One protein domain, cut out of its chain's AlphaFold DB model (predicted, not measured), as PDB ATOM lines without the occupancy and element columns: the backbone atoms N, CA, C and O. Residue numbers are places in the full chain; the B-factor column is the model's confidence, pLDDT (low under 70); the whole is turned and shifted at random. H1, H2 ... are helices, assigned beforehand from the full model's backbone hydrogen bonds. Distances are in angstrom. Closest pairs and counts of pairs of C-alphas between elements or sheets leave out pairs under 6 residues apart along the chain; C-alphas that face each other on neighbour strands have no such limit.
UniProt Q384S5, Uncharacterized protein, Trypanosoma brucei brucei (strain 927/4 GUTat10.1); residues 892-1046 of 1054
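AT A GLANCE: This is residues 892 to 1046 of the 1054 residues of an uncharacterized protein of Trypanosoma brucei brucei (strain 927/4 GUTat10.1) (UniProt Q384S5). The longest helix, H8, runs along much of an elongated body; H4 crosses it, and H6 packs on H4 near the middle. H7 folds back from the beginning of H8 to make a helical hairpin, and H1, H2 and H3 gather at that end, while H9 packs on the later part of H8 near the other end, where the long loop of residues 1020 to 1037 lies. The printed part has 155 residues with nine named helices, H1 to H9 in order along the chain, and no named strand; the class is all helix. It is only just compact, close to loose, with a radius of gyration of the C-alphas of 17.7 A and spans of 56 by 31 by 25 A.

IN THESE COORDINATES: H8, residues 995 to 1019, measures 36.2 A from its first C-alpha at (21.187, 52.604, -17.862) to its last at (10.101, 23.917, 1.220). H4, residues 932 to 946, is 21.0 A long, and H7, residues 980 to 993, is 19.4 A. H1, residues 894 to 906, is 18.6 A long and begins with C-alpha 894 at (10.620, 47.847, -33.947). The shorter helices are H2, residues 911 to 919; H3, residues 923 to 930; H5, residues 949 to 956; H6, residues 961 to 970; and H9, residues 1038 to 1045, whose last C-alpha is at (3.212, 32.127, -12.626).

HOW THE PARTS SIT: H8 and H4 are the hubs, touching three helices each. H8 touches H4 with residues 999 to 1007 alone, closest at the C-alphas of Ala 1003 and Ile 939, 5.4 A, at a steep tilt of 68 degrees, only just short of about perpendicular. H4 touches H6, closest at the C-alphas of Ser 936 and Ser 965, 5.1 A, at a steep tilt of 48 degrees, opposite ways. H4 and H5 only just touch, with 3 pairs of C-alphas within 8 A, and only at the corner; the closest C-alphas are those of Arg 944 and Glu 951, 7.3 A. H7 and H8 form a hairpin at a steep tilt of 39 degrees, with the C-alphas of Phe 990 and Trp 998 closest, 5.1 A. H8 touches H9 with residues 1010 to 1017 alone, closest at the C-alphas of Phe 1017 and Phe 1039, 6.4 A. H3 and H7 only just touch, with 3 pairs within 8 A, the C-alphas of Thr 925 and Val 991 closest at 7.0 A. H1 touches H3 about perpendicular, at 87 degrees, with the C-alphas of Gly 895 and Gly 930 closest, 4.2 A. H1 touches H2 at the C-alphas of Leu 904 and Ala 914, the closest, 5.4 A. In all nine helices every O i to N i+4 pair is within hydrogen-bond range.

THE WHOLE: The two C-alphas farthest apart, those of Ala 912 and Leu 1025, are 56.7 A apart. The printed part has no cut. The link from H8 to H9, 18 residues, is long. Mean pLDDT of the printed part is 84.5; residue 892 and residues 1019 to 1031 are under 70.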
ATOM      1  N   TYR A 892      10.270  54.238 -37.247       69.47
ATOM      2  CA  TYR A 892      10.880  53.913 -35.962       69.47
ATOM      3  C   TYR A 892      11.347  52.452 -35.979       69.47
ATOM      4  O   TYR A 892      10.701  51.585 -36.573       69.47
ATOM      5  N   SER A 893      12.458  52.154 -35.303       73.94
ATOM      6  CA  SER A 893      12.866  50.762 -35.106       73.94
ATOM      7  C   SER A 893      11.764  49.990 -34.367       73.94
ATOM      8  O   SER A 893      11.056  50.554 -33.531       73.94
ATOM      9  N   SER A 894      11.633  48.682 -34.619       74.88
ATOM     10  CA  SER A 894      10.620  47.847 -33.947       74.88
ATOM     11  C   SER A 894      10.674  47.953 -32.416       74.88
ATOM     12  O   SER A 894       9.635  47.875 -31.767       74.88
ATOM     13  N   GLY A 895      11.865  48.145 -31.835       77.89
ATOM     14  CA  GLY A 895      12.026  48.355 -30.394       77.89
ATOM     15  C   GLY A 895      11.492  49.712 -29.935       77.89
ATOM     16  O   GLY A 895      10.809  49.788 -28.919       77.89
ATOM     17  N   MET A 896      11.735  50.776 -30.704       83.09
ATOM     18  CA  MET A 896      11.199  52.103 -30.399       83.09
ATOM     19  C   MET A 896       9.670  52.137 -30.517       83.09
ATOM     20  O   MET A 896       9.005  52.734 -29.678       83.09
ATOM     21  N   GLU A 897       9.083  51.434 -31.490       81.15
ATOM     22  CA  GLU A 897       7.621  51.318 -31.593       81.15
ATOM     23  C   GLU A 897       6.985  50.689 -30.347       81.15
ATOM     24  O   GLU A 897       5.947  51.161 -29.885       81.15
ATOM     25  N   GLN A 898       7.622  49.669 -29.766       80.72
ATOM     26  CA  GLN A 898       7.168  49.054 -28.517       80.72
ATOM     27  C   GLN A 898       7.262  50.015 -27.331       80.72
ATOM     28  O   GLN A 898       6.373  50.038 -26.484       80.72
ATOM     29  N   VAL A 899       8.318  50.830 -27.267       86.72
ATOM     30  CA  VAL A 899       8.471  51.848 -26.218       86.72
ATOM     31  C   VAL A 899       7.401  52.928 -26.349       86.72
ATOM     32  O   VAL A 899       6.774  53.286 -25.356       86.72
ATOM     33  N   LEU A 900       7.131  53.398 -27.570       86.81
ATOM     34  CA  LEU A 900       6.056  54.356 -27.832       86.81
ATOM     35  C   LEU A 900       4.691  53.795 -27.412       86.81
ATOM     36  O   LEU A 900       3.919  54.495 -26.757       86.81
ATOM     37  N   MET A 901       4.415  52.527 -27.736       85.62
ATOM     38  CA  MET A 901       3.205  51.832 -27.285       85.62
ATOM     39  C   MET A 901       3.110  51.750 -25.764       85.62
ATOM     40  O   MET A 901       2.058  52.058 -25.209       85.62
ATOM     41  N   LEU A 902       4.201  51.380 -25.092       86.33
ATOM     42  CA  LEU A 902       4.249  51.286 -23.636       86.33
ATOM     43  C   LEU A 902       3.962  52.639 -22.979       86.33
ATOM     44  O   LEU A 902       3.125  52.712 -22.086       86.33
ATOM     45  N   ILE A 903       4.612  53.717 -23.427       88.43
ATOM     46  CA  ILE A 903       4.382  55.071 -22.895       88.43
ATOM     47  C   ILE A 903       2.913  55.459 -23.080       88.43
ATOM     48  O   ILE A 903       2.271  55.936 -22.144       88.43
ATOM     49  N   LEU A 904       2.363  55.218 -24.270       86.45
ATOM     50  CA  LEU A 904       0.977  55.546 -24.573       86.45
ATOM     51  C   LEU A 904      -0.004  54.756 -23.691       86.45
ATOM     52  O   LEU A 904      -0.961  55.334 -23.185       86.45
ATOM     53  N   GLN A 905       0.260  53.471 -23.440       86.83
ATOM     54  CA  GLN A 905      -0.530  52.629 -22.534       86.83
ATOM     55  C   GLN A 905      -0.404  53.060 -21.063       86.83
ATOM     56  O   GLN A 905      -1.408  53.110 -20.357       86.83
ATOM     57  N   LEU A 906       0.795  53.435 -20.602       85.63
ATOM     58  CA  LEU A 906       1.024  53.942 -19.242       85.63
ATOM     59  C   LEU A 906       0.302  55.269 -18.962       85.63
ATOM     60  O   LEU A 906       0.009  55.565 -17.802       85.63
ATOM     61  N   HIS A 907       0.012  56.034 -20.016       86.47
ATOM     62  CA  HIS A 907      -0.789  57.258 -19.994       86.47
ATOM     63  C   HIS A 907      -2.239  57.043 -20.462       86.47
ATOM     64  O   HIS A 907      -2.895  58.008 -20.853       86.47
ATOM     65  N   GLU A 908      -2.738  55.802 -20.447       81.47
ATOM     66  CA  GLU A 908      -4.136  55.456 -20.757       81.47
ATOM     67  C   GLU A 908      -4.609  55.955 -22.141       81.47
ATOM     68  O   GLU A 908      -5.784  56.246 -22.354       81.47
ATOM     69  N   GLY A 909      -3.690  56.083 -23.103       80.19
ATOM     70  CA  GLY A 909      -3.973  56.579 -24.452       80.19
ATOM     71  C   GLY A 909      -3.925  58.102 -24.612       80.19
ATOM     72  O   GLY A 909      -4.165  58.600 -25.713       80.19
ATOM     73  N   ASN A 910      -3.589  58.868 -23.568       84.10
ATOM     74  CA  ASN A 910      -3.448  60.319 -23.679       84.10
ATOM     75  C   ASN A 910      -2.176  60.700 -24.456       84.10
ATOM     76  O   ASN A 910      -1.074  60.756 -23.906       84.10
ATOM     77  N   ILE A 911      -2.357  61.022 -25.739       84.66
ATOM     78  CA  ILE A 911      -1.288  61.389 -26.675       84.66
ATOM     79  C   ILE A 911      -0.482  62.603 -26.189       84.66
ATOM     80  O   ILE A 911       0.741  62.591 -26.291       84.66
ATOM     81  N   ALA A 912      -1.133  63.637 -25.645       85.11
ATOM     82  CA  ALA A 912      -0.452  64.864 -25.228       85.11
ATOM     83  C   ALA A 912       0.455  64.624 -24.012       85.11
ATOM     84  O   ALA A 912       1.609  65.052 -23.998       85.11
ATOM     85  N   SER A 913      -0.037  63.890 -23.008       86.81
ATOM     86  CA  SER A 913       0.769  63.507 -21.843       86.81
ATOM     87  C   SER A 913       1.894  62.544 -22.219       86.81
ATOM     88  O   SER A 913       3.021  62.731 -21.770       86.81
ATOM     89  N   ALA A 914       1.620  61.563 -23.086       86.53
ATOM     90  CA  ALA A 914       2.633  60.645 -23.602       86.53
ATOM     91  C   ALA A 914       3.742  61.382 -24.369       86.53
ATOM     92  O   ALA A 914       4.921  61.081 -24.187       86.53
ATOM     93  N   ALA A 915       3.384  62.382 -25.178       86.06
ATOM     94  CA  ALA A 915       4.340  63.199 -25.918       86.06
ATOM     95  C   ALA A 915       5.162  64.112 -25.007       86.06
ATOM     96  O   ALA A 915       6.369  64.220 -25.200       86.06
ATOM     97  N   ALA A 916       4.549  64.704 -23.979       86.81
ATOM     98  CA  ALA A 916       5.274  65.477 -22.974       86.81
ATOM     99  C   ALA A 916       6.286  64.605 -22.205       86.81
ATOM    100  O   ALA A 916       7.440  65.001 -22.040       86.81
ATOM    101  N   SER A 917       5.889  63.395 -21.794       86.96
ATOM    102  CA  SER A 917       6.786  62.425 -21.153       86.96
ATOM    103  C   SER A 917       7.927  62.010 -22.081       86.96
ATOM    104  O   SER A 917       9.085  62.021 -21.665       86.96
ATOM    105  N   LEU A 918       7.629  61.704 -23.347       88.20
ATOM    106  CA  LEU A 918       8.643  61.362 -24.344       88.20
ATOM    107  C   LEU A 918       9.631  62.521 -24.555       88.20
ATOM    108  O   LEU A 918      10.837  62.298 -24.504       88.20
ATOM    109  N   GLY A 919       9.126  63.748 -24.728       85.24
ATOM    110  CA  GLY A 919       9.920  64.956 -24.975       85.24
ATOM    111  C   GLY A 919      10.748  65.440 -23.781       85.24
ATOM    112  O   GLY A 919      11.675  66.224 -23.961       85.24
ATOM    113  N   SER A 920      10.467  64.959 -22.566       86.91
ATOM    114  CA  SER A 920      11.267  65.293 -21.379       86.91
ATOM    115  C   SER A 920      12.658  64.639 -21.360       86.91
ATOM    116  O   SER A 920      13.509  65.044 -20.567       86.91
ATOM    117  N   PHE A 921      12.920  63.679 -22.256       87.90
ATOM    118  CA  PHE A 921      14.196  62.970 -22.350       87.90
ATOM    119  C   PHE A 921      14.638  62.765 -23.810       87.90
ATOM    120  O   PHE A 921      13.802  62.731 -24.712       87.90
ATOM    121  N   PRO A 922      15.948  62.597 -24.076       85.46
ATOM    122  CA  PRO A 922      16.452  62.376 -25.431       85.46
ATOM    123  C   PRO A 922      15.906  61.091 -26.077       85.46
ATOM    124  O   PRO A 922      15.833  60.048 -25.426       85.46
ATOM    125  N   LEU A 923      15.623  61.129 -27.386       84.72
ATOM    126  CA  LEU A 923      15.168  59.958 -28.158       84.72
ATOM    127  C   LEU A 923      16.136  58.770 -28.073       84.72
ATOM    128  O   LEU A 923      15.691  57.633 -27.944       84.72
ATOM    129  N   SER A 924      17.447  59.022 -28.046       86.32
ATOM    130  CA  SER A 924      18.470  57.976 -27.901       86.32
ATOM    131  C   SER A 924      18.310  57.151 -26.618       86.32
ATOM    132  O   SER A 924      18.649  55.969 -26.594       86.32
ATOM    133  N   THR A 925      17.792  57.754 -25.542       88.67
ATOM    134  CA  THR A 925      17.510  57.057 -24.280       88.67
ATOM    135  C   THR A 925      16.345  56.088 -24.461       88.67
ATOM    136  O   THR A 925      16.430  54.933 -24.047       88.67
ATOM    137  N   TRP A 926      15.278  56.521 -25.131       89.52
ATOM    138  CA  TRP A 926      14.120  55.678 -25.424       89.52
ATOM    139  C   TRP A 926      14.450  54.547 -26.402       89.52
ATOM    140  O   TRP A 926      14.028  53.413 -26.191       89.52
ATOM    141  N   GLU A 927      15.275  54.816 -27.415       88.22
ATOM    142  CA  GLU A 927      15.790  53.789 -28.324       88.22
ATOM    143  C   GLU A 927      16.639  52.748 -27.585       88.22
ATOM    144  O   GLU A 927      16.463  51.548 -27.800       88.22
ATOM    145  N   ALA A 928      17.510  53.186 -26.667       88.10
ATOM    146  CA  ALA A 928      18.291  52.284 -25.824       88.10
ATOM    147  C   ALA A 928      17.394  51.436 -24.909       88.10
ATOM    148  O   ALA A 928      17.634  50.237 -24.766       88.10
ATOM    149  N   TYR A 929      16.328  52.020 -24.346       91.65
ATOM    150  CA  TYR A 929      15.316  51.257 -23.613       91.65
ATOM    151  C   TYR A 929      14.618  50.243 -24.532       91.65
ATOM    152  O   TYR A 929      14.350  49.122 -24.119       91.65
ATOM    153  N   GLY A 930      14.384  50.573 -25.803       87.59
ATOM    154  CA  GLY A 930      13.816  49.666 -26.806       87.59
ATOM    155  C   GLY A 930      14.684  48.444 -27.140       87.59
ATOM    156  O   GLY A 930      14.145  47.429 -27.584       87.59
ATOM    157  N   GLY A 931      15.996  48.497 -26.881       87.24
ATOM    158  CA  GLY A 931      16.970  47.426 -27.133       87.24
ATOM    159  C   GLY A 931      16.877  46.244 -26.161       87.24
ATOM    160  O   GLY A 931      17.815  45.973 -25.416       87.24
ATOM    161  N   VAL A 932      15.743  45.533 -26.150       88.63
ATOM    162  CA  VAL A 932      15.451  44.430 -25.211       88.63
ATOM    163  C   VAL A 932      16.605  43.434 -25.127       88.63
ATOM    164  O   VAL A 932      17.090  43.154 -24.037       88.63
ATOM    165  N   LYS A 933      17.072  42.911 -26.268       88.96
ATOM    166  CA  LYS A 933      18.067  41.830 -26.279       88.96
ATOM    167  C   LYS A 933      19.424  42.281 -25.740       88.96
ATOM    168  O   LYS A 933      20.127  41.483 -25.120       88.96
ATOM    169  N   GLU A 934      19.803  43.531 -26.000       89.62
ATOM    170  CA  GLU A 934      21.017  44.162 -25.483       89.62
ATOM    171  C   GLU A 934      20.917  44.359 -23.969       89.62
ATOM    172  O   GLU A 934      21.857  44.022 -23.249       89.62
ATOM    173  N   LEU A 935      19.768  44.834 -23.478       92.11
ATOM    174  CA  LEU A 935      19.507  45.002 -22.048       92.11
ATOM    175  C   LEU A 935      19.538  43.662 -21.302       92.11
ATOM    176  O   LEU A 935      20.224  43.552 -20.288       92.11
ATOM    177  N   SER A 936      18.866  42.624 -21.817       92.94
ATOM    178  CA  SER A 936      18.872  41.296 -21.185       92.94
ATOM    179  C   SER A 936      20.279  40.713 -21.116       92.94
ATOM    180  O   SER A 936      20.660  40.163 -20.090       92.94
ATOM    181  N   ALA A 937      21.070  40.833 -22.189       91.14
ATOM    182  CA  ALA A 937      22.436  40.311 -22.211       91.14
ATOM    183  C   ALA A 937      23.311  40.955 -21.127       91.14
ATOM    184  O   ALA A 937      24.057  40.251 -20.452       91.14
ATOM    185  N   ARG A 938      23.169  42.266 -20.906       90.89
ATOM    186  CA  ARG A 938      23.907  42.964 -19.848       90.89
ATOM    187  C   ARG A 938      23.440  42.614 -18.446       90.89
ATOM    188  O   ARG A 938      24.273  42.487 -17.562       90.89
ATOM    189  N   ILE A 939      22.141  42.392 -18.245       94.13
ATOM    190  CA  ILE A 939      21.635  41.860 -16.972       94.13
ATOM    191  C   ILE A 939      22.279  40.500 -16.684       94.13
ATOM    192  O   ILE A 939      22.765  40.280 -15.581       94.13
ATOM    193  N   VAL A 940      22.363  39.609 -17.680       93.21
ATOM    194  CA  VAL A 940      23.045  38.312 -17.532       93.21
ATOM    195  C   VAL A 940      24.523  38.491 -17.177       93.21
ATOM    196  O   VAL A 940      25.029  37.780 -16.313       93.21
ATOM    197  N   GLU A 941      25.227  39.416 -17.834       90.88
ATOM    198  CA  GLU A 941      26.627  39.728 -17.520       90.88
ATOM    199  C   GLU A 941      26.776  40.264 -16.092       90.88
ATOM    200  O   GLU A 941      27.584  39.734 -15.333       90.88
ATOM    201  N   SER A 942      25.929  41.211 -15.685       91.43
ATOM    202  CA  SER A 942      25.908  41.745 -14.323       91.43
ATOM    203  C   SER A 942      25.645  40.651 -13.288       91.43
ATOM    204  O   SER A 942      26.345  40.601 -12.283       91.43
ATOM    205  N   ILE A 943      24.684  39.751 -13.526       92.68
ATOM    206  CA  ILE A 943      24.381  38.626 -12.625       92.68
ATOM    207  C   ILE A 943      25.557  37.654 -12.551       92.68
ATOM    208  O   ILE A 943      25.856  37.146 -11.477       92.68
ATOM    209  N   ARG A 944      26.251  37.386 -13.658       86.83
ATOM    210  CA  ARG A 944      27.450  36.533 -13.635       86.83
ATOM    211  C   ARG A 944      28.581  37.148 -12.823       86.83
ATOM    212  O   ARG A 944      29.304  36.414 -12.156       86.83
ATOM    213  N   GLU A 945      28.738  38.466 -12.894       85.65
ATOM    214  CA  GLU A 945      29.753  39.194 -12.134       85.65
ATOM    215  C   GLU A 945      29.428  39.235 -10.634       85.65
ATOM    216  O   GLU A 945      30.321  39.022  -9.815       85.65
ATOM    217  N   THR A 946      28.166  39.472 -10.257       87.78
ATOM    218  CA  THR A 946      27.761  39.636  -8.849       87.78
ATOM    219  C   THR A 946      27.334  38.331  -8.167       87.78
ATOM    220  O   THR A 946      27.603  38.136  -6.982       87.78
ATOM    221  N   HIS A 947      26.708  37.410  -8.900       87.38
ATOM    222  CA  HIS A 947      26.152  36.145  -8.408       87.38
ATOM    223  C   HIS A 947      26.485  34.964  -9.352       87.38
ATOM    224  O   HIS A 947      25.585  34.366  -9.950       87.38
ATOM    225  N   PRO A 948      27.762  34.544  -9.461       80.60
ATOM    226  CA  PRO A 948      28.208  33.536 -10.440       80.60
ATOM    227  C   PRO A 948      27.529  32.161 -10.296       80.60
ATOM    228  O   PRO A 948      27.431  31.399 -11.256       80.60
ATOM    229  N   HIS A 949      27.010  31.843  -9.110       81.52
ATOM    230  CA  HIS A 949      26.311  30.588  -8.829       81.52
ATOM    231  C   HIS A 949      24.892  30.522  -9.426       81.52
ATOM    232  O   HIS A 949      24.360  29.424  -9.582       81.52
ATOM    233  N   MET A 950      24.285  31.658  -9.797       86.41
ATOM    234  CA  MET A 950      22.897  31.720 -10.283       86.41
ATOM    235  C   MET A 950      22.690  30.974 -11.601       86.41
ATOM    236  O   MET A 950      21.694  30.275 -11.769       86.41
ATOM    237  N   GLU A 951      23.635  31.071 -12.538       83.33
ATOM    238  CA  GLU A 951      23.528  30.321 -13.793       83.33
ATOM    239  C   GLU A 951      23.637  28.809 -13.548       83.33
ATOM    240  O   GLU A 951      22.915  28.038 -14.174       83.33
ATOM    241  N   GLY A 952      24.489  28.386 -12.608       80.01
ATOM    242  CA  GLY A 952      24.573  26.987 -12.185       80.01
ATOM    243  C   GLY A 952      23.258  26.493 -11.583       80.01
ATOM    244  O   GLY A 952      22.764  25.444 -11.985       80.01
ATOM    245  N   LEU A 953      22.655  27.286 -10.692       84.22
ATOM    246  CA  LEU A 953      21.362  26.990 -10.074       84.22
ATOM    247  C   LEU A 953      20.250  26.811 -11.117       84.22
ATOM    248  O   LEU A 953      19.541  25.811 -11.110       84.22
ATOM    249  N   LEU A 954      20.116  27.758 -12.048       88.54
ATOM    250  CA  LEU A 954      19.087  27.699 -13.088       88.54
ATOM    251  C   LEU A 954      19.300  26.528 -14.056       88.54
ATOM    252  O   LEU A 954      18.329  25.881 -14.455       88.54
ATOM    253  N   ARG A 955      20.558  26.200 -14.380       81.48
ATOM    254  CA  ARG A 955      20.895  25.028 -15.201       81.48
ATOM    255  C   ARG A 955      20.428  23.718 -14.562       81.48
ATOM    256  O   ARG A 955      19.917  22.874 -15.291       81.48
ATOM    257  N   LEU A 956      20.514  23.566 -13.234       77.94
ATOM    258  CA  LEU A 956      19.983  22.386 -12.523       77.94
ATOM    259  C   LEU A 956      18.466  22.221 -12.704       77.94
ATOM    260  O   LEU A 956      17.956  21.108 -12.677       77.94
ATOM    261  N   HIS A 957      17.747  23.321 -12.927       82.15
ATOM    262  CA  HIS A 957      16.304  23.313 -13.170       82.15
ATOM    263  C   HIS A 957      15.933  23.327 -14.663       82.15
ATOM    264  O   HIS A 957      14.747  23.358 -14.993       82.15
ATOM    265  N   GLY A 958      16.920  23.282 -15.568       84.19
ATOM    266  CA  GLY A 958      16.725  23.368 -17.018       84.19
ATOM    267  C   GLY A 958      16.214  24.732 -17.496       84.19
ATOM    268  O   GLY A 958      15.586  24.812 -18.549       84.19
ATOM    269  N   VAL A 959      16.462  25.798 -16.727       89.95
ATOM    270  CA  VAL A 959      16.020  27.166 -17.030       89.95
ATOM    271  C   VAL A 959      17.191  27.992 -17.548       89.95
ATOM    272  O   VAL A 959      18.258  28.038 -16.937       89.95
ATOM    273  N   ASP A 960      17.016  28.672 -18.683       92.67
ATOM    274  CA  ASP A 960      18.048  29.557 -19.228       92.67
ATOM    275  C   ASP A 960      17.953  30.975 -18.668       92.67
ATOM    276  O   ASP A 960      16.960  31.673 -18.867       92.67
ATOM    277  N   LEU A 961      19.032  31.433 -18.023       93.01
ATOM    278  CA  LEU A 961      19.122  32.783 -17.465       93.01
ATOM    279  C   LEU A 961      18.926  33.868 -18.537       93.01
ATOM    280  O   LEU A 961      18.311  34.898 -18.257       93.01
ATOM    281  N   TYR A 962      19.422  33.653 -19.762       93.86
ATOM    282  CA  TYR A 962      19.242  34.620 -20.847       93.86
ATOM    283  C   TYR A 962      17.784  34.679 -21.318       93.86
ATOM    284  O   TYR A 962      17.231  35.774 -21.416       93.86
ATOM    285  N   TYR A 963      17.132  33.531 -21.519       93.73
ATOM    286  CA  TYR A 963      15.700  33.469 -21.816       93.73
ATOM    287  C   TYR A 963      14.837  34.103 -20.709       93.73
ATOM    288  O   TYR A 963      13.964  34.919 -21.001       93.73
ATOM    289  N   LEU A 964      15.121  33.814 -19.436       93.68
ATOM    290  CA  LEU A 964      14.426  34.419 -18.294       93.68
ATOM    291  C   LEU A 964      14.635  35.943 -18.231       93.68
ATOM    292  O   LEU A 964      13.688  36.696 -18.008       93.68
ATOM    293  N   SER A 965      15.855  36.417 -18.498       94.45
ATOM    294  CA  SER A 965      16.152  37.856 -18.574       94.45
ATOM    295  C   SER A 965      15.408  38.528 -19.728       94.45
ATOM    296  O   SER A 965      14.942  39.660 -19.589       94.45
ATOM    297  N   LEU A 966      15.260  37.843 -20.866       92.79
ATOM    298  CA  LEU A 966      14.448  38.330 -21.977       92.79
ATOM    299  C   LEU A 966      12.975  38.444 -21.578       92.79
ATOM    300  O   LEU A 966      12.393  39.496 -21.808       92.79
ATOM    301  N   LEU A 967      12.395  37.429 -20.927       90.91
ATOM    302  CA  LEU A 967      11.020  37.502 -20.412       90.91
ATOM    303  C   LEU A 967      10.834  38.663 -19.432       90.91
ATOM    304  O   LEU A 967       9.876  39.428 -19.543       90.91
ATOM    305  N   CYS A 968      11.776  38.838 -18.505       92.32
ATOM    306  CA  CYS A 968      11.753  39.949 -17.563       92.32
ATOM    307  C   CYS A 968      11.743  41.299 -18.297       92.32
ATOM    308  O   CYS A 968      10.853  42.126 -18.100       92.32
ATOM    309  N   THR A 969      12.695  41.502 -19.208       90.92
ATOM    310  CA  THR A 969      12.889  42.791 -19.891       90.92
ATOM    311  C   THR A 969      11.875  43.099 -20.984       90.92
ATOM    312  O   THR A 969      11.622  44.279 -21.231       90.92
ATOM    313  N   SER A 970      11.308  42.089 -21.645       87.42
ATOM    314  CA  SER A 970      10.363  42.271 -22.747       87.42
ATOM    315  C   SER A 970       8.904  42.250 -22.306       87.42
ATOM    316  O   SER A 970       8.081  42.912 -22.932       87.42
ATOM    317  N   ARG A 971       8.590  41.519 -21.227       84.02
ATOM    318  CA  ARG A 971       7.225  41.311 -20.735       84.02
ATOM    319  C   ARG A 971       7.037  41.878 -19.336       84.02
ATOM    320  O   ARG A 971       6.278  42.822 -19.181       84.02
ATOM    321  N   TRP A 972       7.701  41.336 -18.313       87.63
ATOM    322  CA  TRP A 972       7.371  41.669 -16.913       87.63
ATOM    323  C   TRP A 972       7.591  43.147 -16.578       87.63
ATOM    324  O   TRP A 972       6.772  43.755 -15.895       87.63
ATOM    325  N   LEU A 973       8.659  43.743 -17.109       89.17
ATOM    326  CA  LEU A 973       8.959  45.170 -16.961       89.17
ATOM    327  C   LEU A 973       8.161  46.072 -17.920       89.17
ATOM    328  O   LEU A 973       8.311  47.290 -17.864       89.17
ATOM    329  N   ARG A 974       7.351  45.502 -18.821       85.29
ATOM    330  CA  ARG A 974       6.630  46.222 -19.888       85.29
ATOM    331  C   ARG A 974       5.165  45.804 -20.015       85.29
ATOM    332  O   ARG A 974       4.576  45.987 -21.075       85.29
ATOM    333  N   ASP A 975       4.577  45.245 -18.961       78.75
ATOM    334  CA  ASP A 975       3.162  44.879 -18.930       78.75
ATOM    335  C   ASP A 975       2.362  45.947 -18.162       78.75
ATOM    336  O   ASP A 975       2.301  45.906 -16.928       78.75
ATOM    337  N   PRO A 976       1.738  46.916 -18.857       74.08
ATOM    338  CA  PRO A 976       0.958  47.956 -18.197       74.08
ATOM    339  C   PRO A 976      -0.366  47.437 -17.619       74.08
ATOM    340  O   PRO A 976      -1.001  48.158 -16.855       74.08
ATOM    341  N   TRP A 977      -0.790  46.213 -17.950       72.60
ATOM    342  CA  TRP A 977      -2.076  45.655 -17.529       72.60
ATOM    343  C   TRP A 977      -1.938  44.837 -16.250       72.60
ATOM    344  O   TRP A 977      -2.712  45.018 -15.312       72.60
ATOM    345  N   ARG A 978      -0.940  43.947 -16.189       72.19
ATOM    346  CA  ARG A 978      -0.719  43.071 -15.023       72.19
ATOM    347  C   ARG A 978       0.225  43.678 -13.988       72.19
ATOM    348  O   ARG A 978       0.146  43.317 -12.816       72.19
ATOM    349  N   ALA A 979       1.120  44.576 -14.406       78.14
ATOM    350  CA  ALA A 979       2.199  45.095 -13.568       78.14
ATOM    351  C   ALA A 979       2.498  46.582 -13.844       78.14
ATOM    352  O   ALA A 979       3.660  46.982 -13.949       78.14
ATOM    353  N   ALA A 980       1.453  47.418 -13.922       81.93
ATOM    354  CA  ALA A 980       1.569  48.852 -14.216       81.93
ATOM    355  C   ALA A 980       2.624  49.567 -13.354       81.93
ATOM    356  O   ALA A 980       3.435  50.335 -13.871       81.93
ATOM    357  N   ASP A 981       2.660  49.284 -12.050       85.96
ATOM    358  CA  ASP A 981       3.616  49.903 -11.128       85.96
ATOM    359  C   ASP A 981       5.060  49.476 -11.402       85.96
ATOM    360  O   ASP A 981       5.971  50.303 -11.320       85.96
ATOM    361  N   VAL A 982       5.283  48.213 -11.776       89.50
ATOM    362  CA  VAL A 982       6.609  47.697 -12.150       89.50
ATOM    363  C   VAL A 982       7.068  48.341 -13.454       89.50
ATOM    364  O   VAL A 982       8.204  48.807 -13.529       89.50
ATOM    365  N   ALA A 983       6.179  48.443 -14.446       88.91
ATOM    366  CA  ALA A 983       6.475  49.089 -15.719       88.91
ATOM    367  C   ALA A 983       6.814  50.579 -15.541       88.91
ATOM    368  O   ALA A 983       7.854  51.037 -16.019       88.91
ATOM    369  N   ARG A 984       6.004  51.326 -14.774       90.09
ATOM    370  CA  ARG A 984       6.286  52.734 -14.432       90.09
ATOM    371  C   ARG A 984       7.619  52.882 -13.710       90.09
ATOM    372  O   ARG A 984       8.428  53.717 -14.098       90.09
ATOM    373  N   THR A 985       7.865  52.054 -12.695       90.95
ATOM    374  CA  THR A 985       9.104  52.098 -11.903       90.95
ATOM    375  C   THR A 985      10.325  51.768 -12.762       90.95
ATOM    376  O   THR A 985      11.343  52.447 -12.667       90.95
ATOM    377  N   SER A 986      10.225  50.772 -13.648       93.52
ATOM    378  CA  SER A 986      11.295  50.425 -14.586       93.52
ATOM    379  C   SER A 986      11.648  51.597 -15.496       93.52
ATOM    380  O   SER A 986      12.828  51.907 -15.654       93.52
ATOM    381  N   VAL A 987      10.642  52.220 -16.117       91.81
ATOM    382  CA  VAL A 987      10.846  53.374 -17.002       91.81
ATOM    383  C   VAL A 987      11.452  54.537 -16.219       91.81
ATOM    384  O   VAL A 987      12.441  55.115 -16.662       91.81
ATOM    385  N   ASP A 988      10.928  54.834 -15.030       91.38
ATOM    386  CA  ASP A 988      11.419  55.930 -14.191       91.38
ATOM    387  C   ASP A 988      12.895  55.760 -13.813       91.38
ATOM    388  O   ASP A 988      13.697  56.677 -13.994       91.38
ATOM    389  N   ILE A 989      13.281  54.563 -13.352       91.38
ATOM    390  CA  ILE A 989      14.672  54.248 -13.007       91.38
ATOM    391  C   ILE A 989      15.566  54.385 -14.241       91.38
ATOM    392  O   ILE A 989      16.600  55.048 -14.166       91.38
ATOM    393  N   PHE A 990      15.170  53.796 -15.374       93.47
ATOM    394  CA  PHE A 990      15.976  53.821 -16.595       93.47
ATOM    395  C   PHE A 990      16.242  55.247 -17.073       93.47
ATOM    396  O   PHE A 990      17.370  55.607 -17.409       93.47
ATOM    397  N   VAL A 991      15.197  56.064 -17.077       92.20
ATOM    398  CA  VAL A 991      15.221  57.380 -17.694       92.20
ATOM    399  C   VAL A 991      15.811  58.441 -16.753       92.20
ATOM    400  O   VAL A 991      16.564  59.302 -17.207       92.20
ATOM    401  N   ARG A 992      15.557  58.364 -15.436       90.47
ATOM    402  CA  ARG A 992      16.083  59.332 -14.452       90.47
ATOM    403  C   ARG A 992      17.454  58.973 -13.887       90.47
ATOM    404  O   ARG A 992      18.253  59.871 -13.639       90.47
ATOM    405  N   ARG A 993      17.721  57.688 -13.628       89.48
ATOM    406  CA  ARG A 993      18.982  57.219 -13.012       89.48
ATOM    407  C   ARG A 993      19.974  56.668 -14.037       89.48
ATOM    408  O   ARG A 993      21.137  56.443 -13.710       89.48
ATOM    409  N   GLY A 994      19.526  56.491 -15.276       90.33
ATOM    410  CA  GLY A 994      20.335  56.010 -16.382       90.33
ATOM    411  C   GLY A 994      20.460  54.489 -16.429       90.33
ATOM    412  O   GLY A 994      20.090  53.757 -15.508       90.33
ATOM    413  N   TRP A 995      21.044  54.022 -17.532       90.01
ATOM    414  CA  TRP A 995      21.187  52.604 -17.862       90.01
ATOM    415  C   TRP A 995      21.811  51.793 -16.726       90.01
ATOM    416  O   TRP A 995      21.200  50.833 -16.266       90.01
ATOM    417  N   LYS A 996      23.023  52.133 -16.266       91.21
ATOM    418  CA  LYS A 996      23.774  51.252 -15.353       91.21
ATOM    419  C   LYS A 996      23.062  51.045 -14.012       91.21
ATOM    420  O   LYS A 996      23.089  49.944 -13.479       91.21
ATOM    421  N   ALA A 997      22.385  52.077 -13.503       90.77
ATOM    422  CA  ALA A 997      21.565  51.957 -12.303       90.77
ATOM    423  C   ALA A 997      20.382  51.004 -12.529       90.77
ATOM    424  O   ALA A 997      20.155  50.116 -11.715       90.77
ATOM    425  N   TRP A 998      19.682  51.138 -13.660       94.31
ATOM    426  CA  TRP A 998      18.598  50.229 -14.035       94.31
ATOM    427  C   TRP A 998      19.070  48.779 -14.185       94.31
ATOM    428  O   TRP A 998      18.436  47.876 -13.652       94.31
ATOM    429  N   GLU A 999      20.201  48.556 -14.858       94.03
ATOM    430  CA  GLU A 999      20.799  47.227 -15.044       94.03
ATOM    431  C   GLU A 999      21.087  46.555 -13.699       94.03
ATOM    432  O   GLU A 999      20.654  45.425 -13.486       94.03
ATOM    433  N   ASN A1000      21.735  47.274 -12.776       92.96
ATOM    434  CA  ASN A1000      22.038  46.765 -11.442       92.96
ATOM    435  C   ASN A1000      20.755  46.457 -10.652       92.96
ATOM    436  O   ASN A1000      20.629  45.370 -10.097       92.96
ATOM    437  N   THR A1001      19.768  47.365 -10.649       94.14
ATOM    438  CA  THR A1001      18.496  47.144  -9.939       94.14
ATOM    439  C   THR A1001      17.735  45.940 -10.493       94.14
ATOM    440  O   THR A1001      17.205  45.142  -9.721       94.14
ATOM    441  N   VAL A1002      17.675  45.776 -11.817       95.56
ATOM    442  CA  VAL A1002      17.003  44.624 -12.436       95.56
ATOM    443  C   VAL A1002      17.766  43.332 -12.156       95.56
ATOM    444  O   VAL A1002      17.129  42.330 -11.842       95.56
ATOM    445  N   ALA A1003      19.101  43.344 -12.217       94.67
ATOM    446  CA  ALA A1003      19.931  42.186 -11.892       94.67
ATOM    447  C   ALA A1003      19.727  41.730 -10.437       94.67
ATOM    448  O   ALA A1003      19.436  40.558 -10.203       94.67
ATOM    449  N   GLU A1004      19.796  42.651  -9.474       94.44
ATOM    450  CA  GLU A1004      19.535  42.371  -8.056       94.44
ATOM    451  C   GLU A1004      18.110  41.853  -7.832       94.44
ATOM    452  O   GLU A1004      17.907  40.868  -7.122       94.44
ATOM    453  N   SER A1005      17.119  42.469  -8.487       95.28
ATOM    454  CA  SER A1005      15.716  42.051  -8.387       95.28
ATOM    455  C   SER A1005      15.488  40.657  -8.964       95.28
ATOM    456  O   SER A1005      14.772  39.852  -8.371       95.28
ATOM    457  N   LEU A1006      16.108  40.346 -10.104       95.27
ATOM    458  CA  LEU A1006      16.009  39.034 -10.735       95.27
ATOM    459  C   LEU A1006      16.688  37.956  -9.887       95.27
ATOM    460  O   LEU A1006      16.112  36.886  -9.713       95.27
ATOM    461  N   CYS A1007      17.846  38.245  -9.292       94.33
ATOM    462  CA  CYS A1007      18.492  37.341  -8.339       94.33
ATOM    463  C   CYS A1007      17.630  37.103  -7.095       94.33
ATOM    464  O   CYS A1007      17.427  35.956  -6.710       94.33
ATOM    465  N   ALA A1008      17.081  38.160  -6.488       93.39
ATOM    466  CA  ALA A1008      16.191  38.032  -5.335       93.39
ATOM    467  C   ALA A1008      14.940  37.202  -5.671       93.39
ATOM    468  O   ALA A1008      14.536  36.345  -4.888       93.39
ATOM    469  N   TYR A1009      14.366  37.410  -6.858       94.50
ATOM    470  CA  TYR A1009      13.232  36.642  -7.365       94.50
ATOM    471  C   TYR A1009      13.567  35.155  -7.551       94.50
ATOM    472  O   TYR A1009      12.832  34.296  -7.067       94.50
ATOM    473  N   ILE A1010      14.698  34.845  -8.194       93.57
ATOM    474  CA  ILE A1010      15.177  33.469  -8.391       93.57
ATOM    475  C   ILE A1010      15.395  32.772  -7.043       93.57
ATOM    476  O   ILE A1010      14.927  31.650  -6.859       93.57
ATOM    477  N   THR A1011      16.063  33.434  -6.094       92.04
ATOM    478  CA  THR A1011      16.311  32.888  -4.752       92.04
ATOM    479  C   THR A1011      15.006  32.631  -4.004       92.04
ATOM    480  O   THR A1011      14.827  31.551  -3.455       92.04
ATOM    481  N   MET A1012      14.059  33.572  -4.042       92.45
ATOM    482  CA  MET A1012      12.749  33.422  -3.402       92.45
ATOM    483  C   MET A1012      11.968  32.225  -3.960       92.45
ATOM    484  O   MET A1012      11.416  31.440  -3.189       92.45
ATOM    485  N   ILE A1013      11.966  32.032  -5.282       90.16
ATOM    486  CA  ILE A1013      11.346  30.855  -5.905       90.16
ATOM    487  C   ILE A1013      12.085  29.577  -5.519       90.16
ATOM    488  O   ILE A1013      11.451  28.563  -5.235       90.16
ATOM    489  N   HIS A1014      13.415  29.608  -5.491       87.33
ATOM    490  CA  HIS A1014      14.201  28.444  -5.112       87.33
ATOM    491  C   HIS A1014      13.942  28.030  -3.655       87.33
ATOM    492  O   HIS A1014      13.768  26.848  -3.381       87.33
ATOM    493  N   GLU A1015      13.833  28.984  -2.728       86.28
ATOM    494  CA  GLU A1015      13.450  28.723  -1.336       86.28
ATOM    495  C   GLU A1015      12.029  28.158  -1.218       86.28
ATOM    496  O   GLU A1015      11.800  27.224  -0.451       86.28
ATOM    497  N   GLN A1016      11.068  28.697  -1.979       81.47
ATOM    498  CA  GLN A1016       9.713  28.137  -2.038       81.47
ATOM    499  C   GLN A1016       9.749  26.694  -2.534       81.47
ATOM    500  O   GLN A1016       9.156  25.821  -1.906       81.47
ATOM    501  N   PHE A1017      10.492  26.422  -3.605       80.04
ATOM    502  CA  PHE A1017      10.677  25.079  -4.140       80.04
ATOM    503  C   PHE A1017      11.311  24.127  -3.109       80.04
ATOM    504  O   PHE A1017      10.799  23.031  -2.908       80.04
ATOM    505  N   GLN A1018      12.353  24.553  -2.381       76.81
ATOM    506  CA  GLN A1018      12.995  23.737  -1.337       76.81
ATOM    507  C   GLN A1018      12.055  23.356  -0.185       76.81
ATOM    508  O   GLN A1018      12.199  22.275   0.385       76.81
ATOM    509  N   ARG A1019      11.092  24.218   0.170       69.89
ATOM    510  CA  ARG A1019      10.101  23.917   1.220       69.89
ATOM    511  C   ARG A1019       9.137  22.797   0.820       69.89
ATOM    512  O   ARG A1019       8.614  22.122   1.701       69.89
ATOM    513  N   HIS A1020       8.946  22.547  -0.475       63.82
ATOM    514  CA  HIS A1020       8.171  21.409  -0.977       63.82
ATOM    515  C   HIS A1020       9.062  20.152  -1.008       63.82
ATOM    516  O   HIS A1020       9.414  19.614  -2.055       63.82
ATOM    517  N   GLN A1021       9.482  19.713   0.181       47.88
ATOM    518  CA  GLN A1021      10.545  18.722   0.401       47.88
ATOM    519  C   GLN A1021      10.246  17.336  -0.209       47.88
ATOM    520  O   GLN A1021      11.177  16.601  -0.539       47.88
ATOM    521  N   SER A1022       8.970  16.989  -0.416       49.94
ATOM    522  CA  SER A1022       8.538  15.738  -1.059       49.94
ATOM    523  C   SER A1022       8.808  15.685  -2.571       49.94
ATOM    524  O   SER A1022       8.840  14.594  -3.135       49.94
ATOM    525  N   LEU A1023       9.053  16.825  -3.228       49.44
ATOM    526  CA  LEU A1023       9.175  16.937  -4.691       49.44
ATOM    527  C   LEU A1023      10.628  16.948  -5.200       49.44
ATOM    528  O   LEU A1023      10.875  16.953  -6.404       49.44
ATOM    529  N   LEU A1024      11.616  16.936  -4.300       44.43
ATOM    530  CA  LEU A1024      13.037  17.035  -4.659       44.43
ATOM    531  C   LEU A1024      13.618  15.769  -5.308       44.43
ATOM    532  O   LEU A1024      14.733  15.829  -5.827       44.43
ATOM    533  N   LEU A1025      12.907  14.634  -5.291       47.62
ATOM    534  CA  LEU A1025      13.440  13.389  -5.855       47.62
ATOM    535  C   LEU A1025      13.686  13.491  -7.370       47.62
ATOM    536  O   LEU A1025      14.634  12.872  -7.851       47.62
ATOM    537  N   CYS A1026      12.942  14.346  -8.082       48.91
ATOM    538  CA  CYS A1026      13.217  14.733  -9.463       48.91
ATOM    539  C   CYS A1026      12.704  16.171  -9.713       48.91
ATOM    540  O   CYS A1026      11.499  16.393  -9.640       48.91
ATOM    541  N   PRO A1027      13.551  17.164 -10.071       52.59
ATOM    542  CA  PRO A1027      13.091  18.537 -10.346       52.59
ATOM    543  C   PRO A1027      12.155  18.653 -11.564       52.59
ATOM    544  O   PRO A1027      11.608  19.723 -11.818       52.59
ATOM    545  N   TRP A1028      12.007  17.571 -12.329       54.81
ATOM    546  CA  TRP A1028      11.070  17.395 -13.430       54.81
ATOM    547  C   TRP A1028      10.237  16.164 -13.108       54.81
ATOM    548  O   TRP A1028      10.798  15.148 -12.713       54.81
ATOM    549  N   GLU A1029       8.932  16.228 -13.288       57.01
ATOM    550  CA  GLU A1029       8.078  15.086 -12.973       57.01
ATOM    551  C   GLU A1029       8.276  13.898 -13.901       57.01
ATOM    552  O   GLU A1029       8.641  14.049 -15.070       57.01
ATOM    553  N   GLU A1030       7.979  12.711 -13.371       56.41
ATOM    554  CA  GLU A1030       8.087  11.420 -14.053       56.41
ATOM    555  C   GLU A1030       6.991  11.193 -15.113       56.41
ATOM    556  O   GLU A1030       6.596  10.064 -15.377       56.41
ATOM    557  N   THR A1031       6.509  12.243 -15.778       65.13
ATOM    558  CA  THR A1031       5.702  12.085 -16.995       65.13
ATOM    559  C   THR A1031       6.622  11.900 -18.196       65.13
ATOM    560  O   THR A1031       7.552  12.690 -18.401       65.13
ATOM    561  N   ALA A1032       6.349  10.903 -19.038       70.57
ATOM    562  CA  ALA A1032       7.152  10.649 -20.235       70.57
ATOM    563  C   ALA A1032       7.034  11.777 -21.279       70.57
ATOM    564  O   ALA A1032       7.942  11.953 -22.100       70.57
ATOM    565  N   VAL A1033       5.932  12.538 -21.254       81.24
ATOM    566  CA  VAL A1033       5.605  13.551 -22.263       81.24
ATOM    567  C   VAL A1033       5.493  14.944 -21.645       81.24
ATOM    568  O   VAL A1033       4.716  15.166 -20.727       81.24
ATOM    569  N   PHE A1034       6.245  15.899 -22.203       84.62
ATOM    570  CA  PHE A1034       6.283  17.313 -21.803       84.62
ATOM    571  C   PHE A1034       6.469  17.489 -20.285       84.62
ATOM    572  O   PHE A1034       5.609  18.049 -19.606       84.62
ATOM    573  N   PRO A1035       7.606  17.024 -19.737       81.93
ATOM    574  CA  PRO A1035       7.876  17.216 -18.324       81.93
ATOM    575  C   PRO A1035       8.046  18.724 -18.081       81.93
ATOM    576  O   PRO A1035       8.641  19.416 -18.905       81.93
ATOM    577  N   VAL A1036       7.507  19.259 -16.989       82.94
ATOM    578  CA  VAL A1036       7.632  20.679 -16.624       82.94
ATOM    579  C   VAL A1036       8.210  20.744 -15.224       82.94
ATOM    580  O   VAL A1036       7.700  20.092 -14.319       82.94
ATOM    581  N   SER A1037       9.283  21.514 -15.031       82.30
ATOM    582  CA  SER A1037       9.804  21.711 -13.681       82.30
ATOM    583  C   SER A1037       8.896  22.647 -12.892       82.30
ATOM    584  O   SER A1037       8.503  23.712 -13.378       82.30
ATOM    585  N   TYR A1038       8.614  22.286 -11.640       83.51
ATOM    586  CA  TYR A1038       7.889  23.153 -10.708       83.51
ATOM    587  C   TYR A1038       8.554  24.525 -10.581       83.51
ATOM    588  O   TYR A1038       7.892  25.560 -10.540       83.51
ATOM    589  N   PHE A1039       9.888  24.533 -10.568       87.45
ATOM    590  CA  PHE A1039      10.683  25.751 -10.543       87.45
ATOM    591  C   PHE A1039      10.391  26.644 -11.760       87.45
ATOM    592  O   PHE A1039      10.120  27.830 -11.594       87.45
ATOM    593  N   TRP A1040      10.374  26.086 -12.978       89.57
ATOM    594  CA  TRP A1040      10.015  26.844 -14.180       89.57
ATOM    595  C   TRP A1040       8.574  27.346 -14.139       89.57
ATOM    596  O   TRP A1040       8.346  28.524 -14.413       89.57
ATOM    597  N   ALA A1041       7.620  26.484 -13.768       88.87
ATOM    598  CA  ALA A1041       6.222  26.873 -13.609       88.87
ATOM    599  C   ALA A1041       6.102  28.055 -12.632       88.87
ATOM    600  O   ALA A1041       5.496  29.067 -12.968       88.87
ATOM    601  N   SER A1042       6.796  27.990 -11.494       88.85
ATOM    602  CA  SER A1042       6.852  29.067 -10.502       88.85
ATOM    603  C   SER A1042       7.447  30.356 -11.071       88.85
ATOM    604  O   SER A1042       6.931  31.437 -10.797       88.85
ATOM    605  N   CYS A1043       8.503  30.269 -11.889       91.38
ATOM    606  CA  CYS A1043       9.119  31.436 -12.533       91.38
ATOM    607  C   CYS A1043       8.192  32.176 -13.499       91.38
ATOM    608  O   CYS A1043       8.448  33.339 -13.787       91.38
ATOM    609  N   ILE A1044       7.164  31.529 -14.047       88.85
ATOM    610  CA  ILE A1044       6.253  32.168 -15.008       88.85
ATOM    611  C   ILE A1044       4.892  32.521 -14.407       88.85
ATOM    612  O   ILE A1044       4.222  33.411 -14.933       88.85
ATOM    613  N   THR A1045       4.479  31.859 -13.323       87.38
ATOM    614  CA  THR A1045       3.212  32.127 -12.626       87.38
ATOM    615  C   THR A1045       3.360  33.168 -11.515       87.38
ATOM    616  O   THR A1045       2.452  33.980 -11.326       87.38
ATOM    617  N   ASN A1046       4.491  33.204 -10.798       86.99
ATOM    618  CA  ASN A1046       4.697  34.148  -9.700       86.99
ATOM    619  C   ASN A1046       4.984  35.569 -10.199       86.99
ATOM    620  O   ASN A1046       5.747  35.785 -11.143       86.99
TER     621      ASN A1046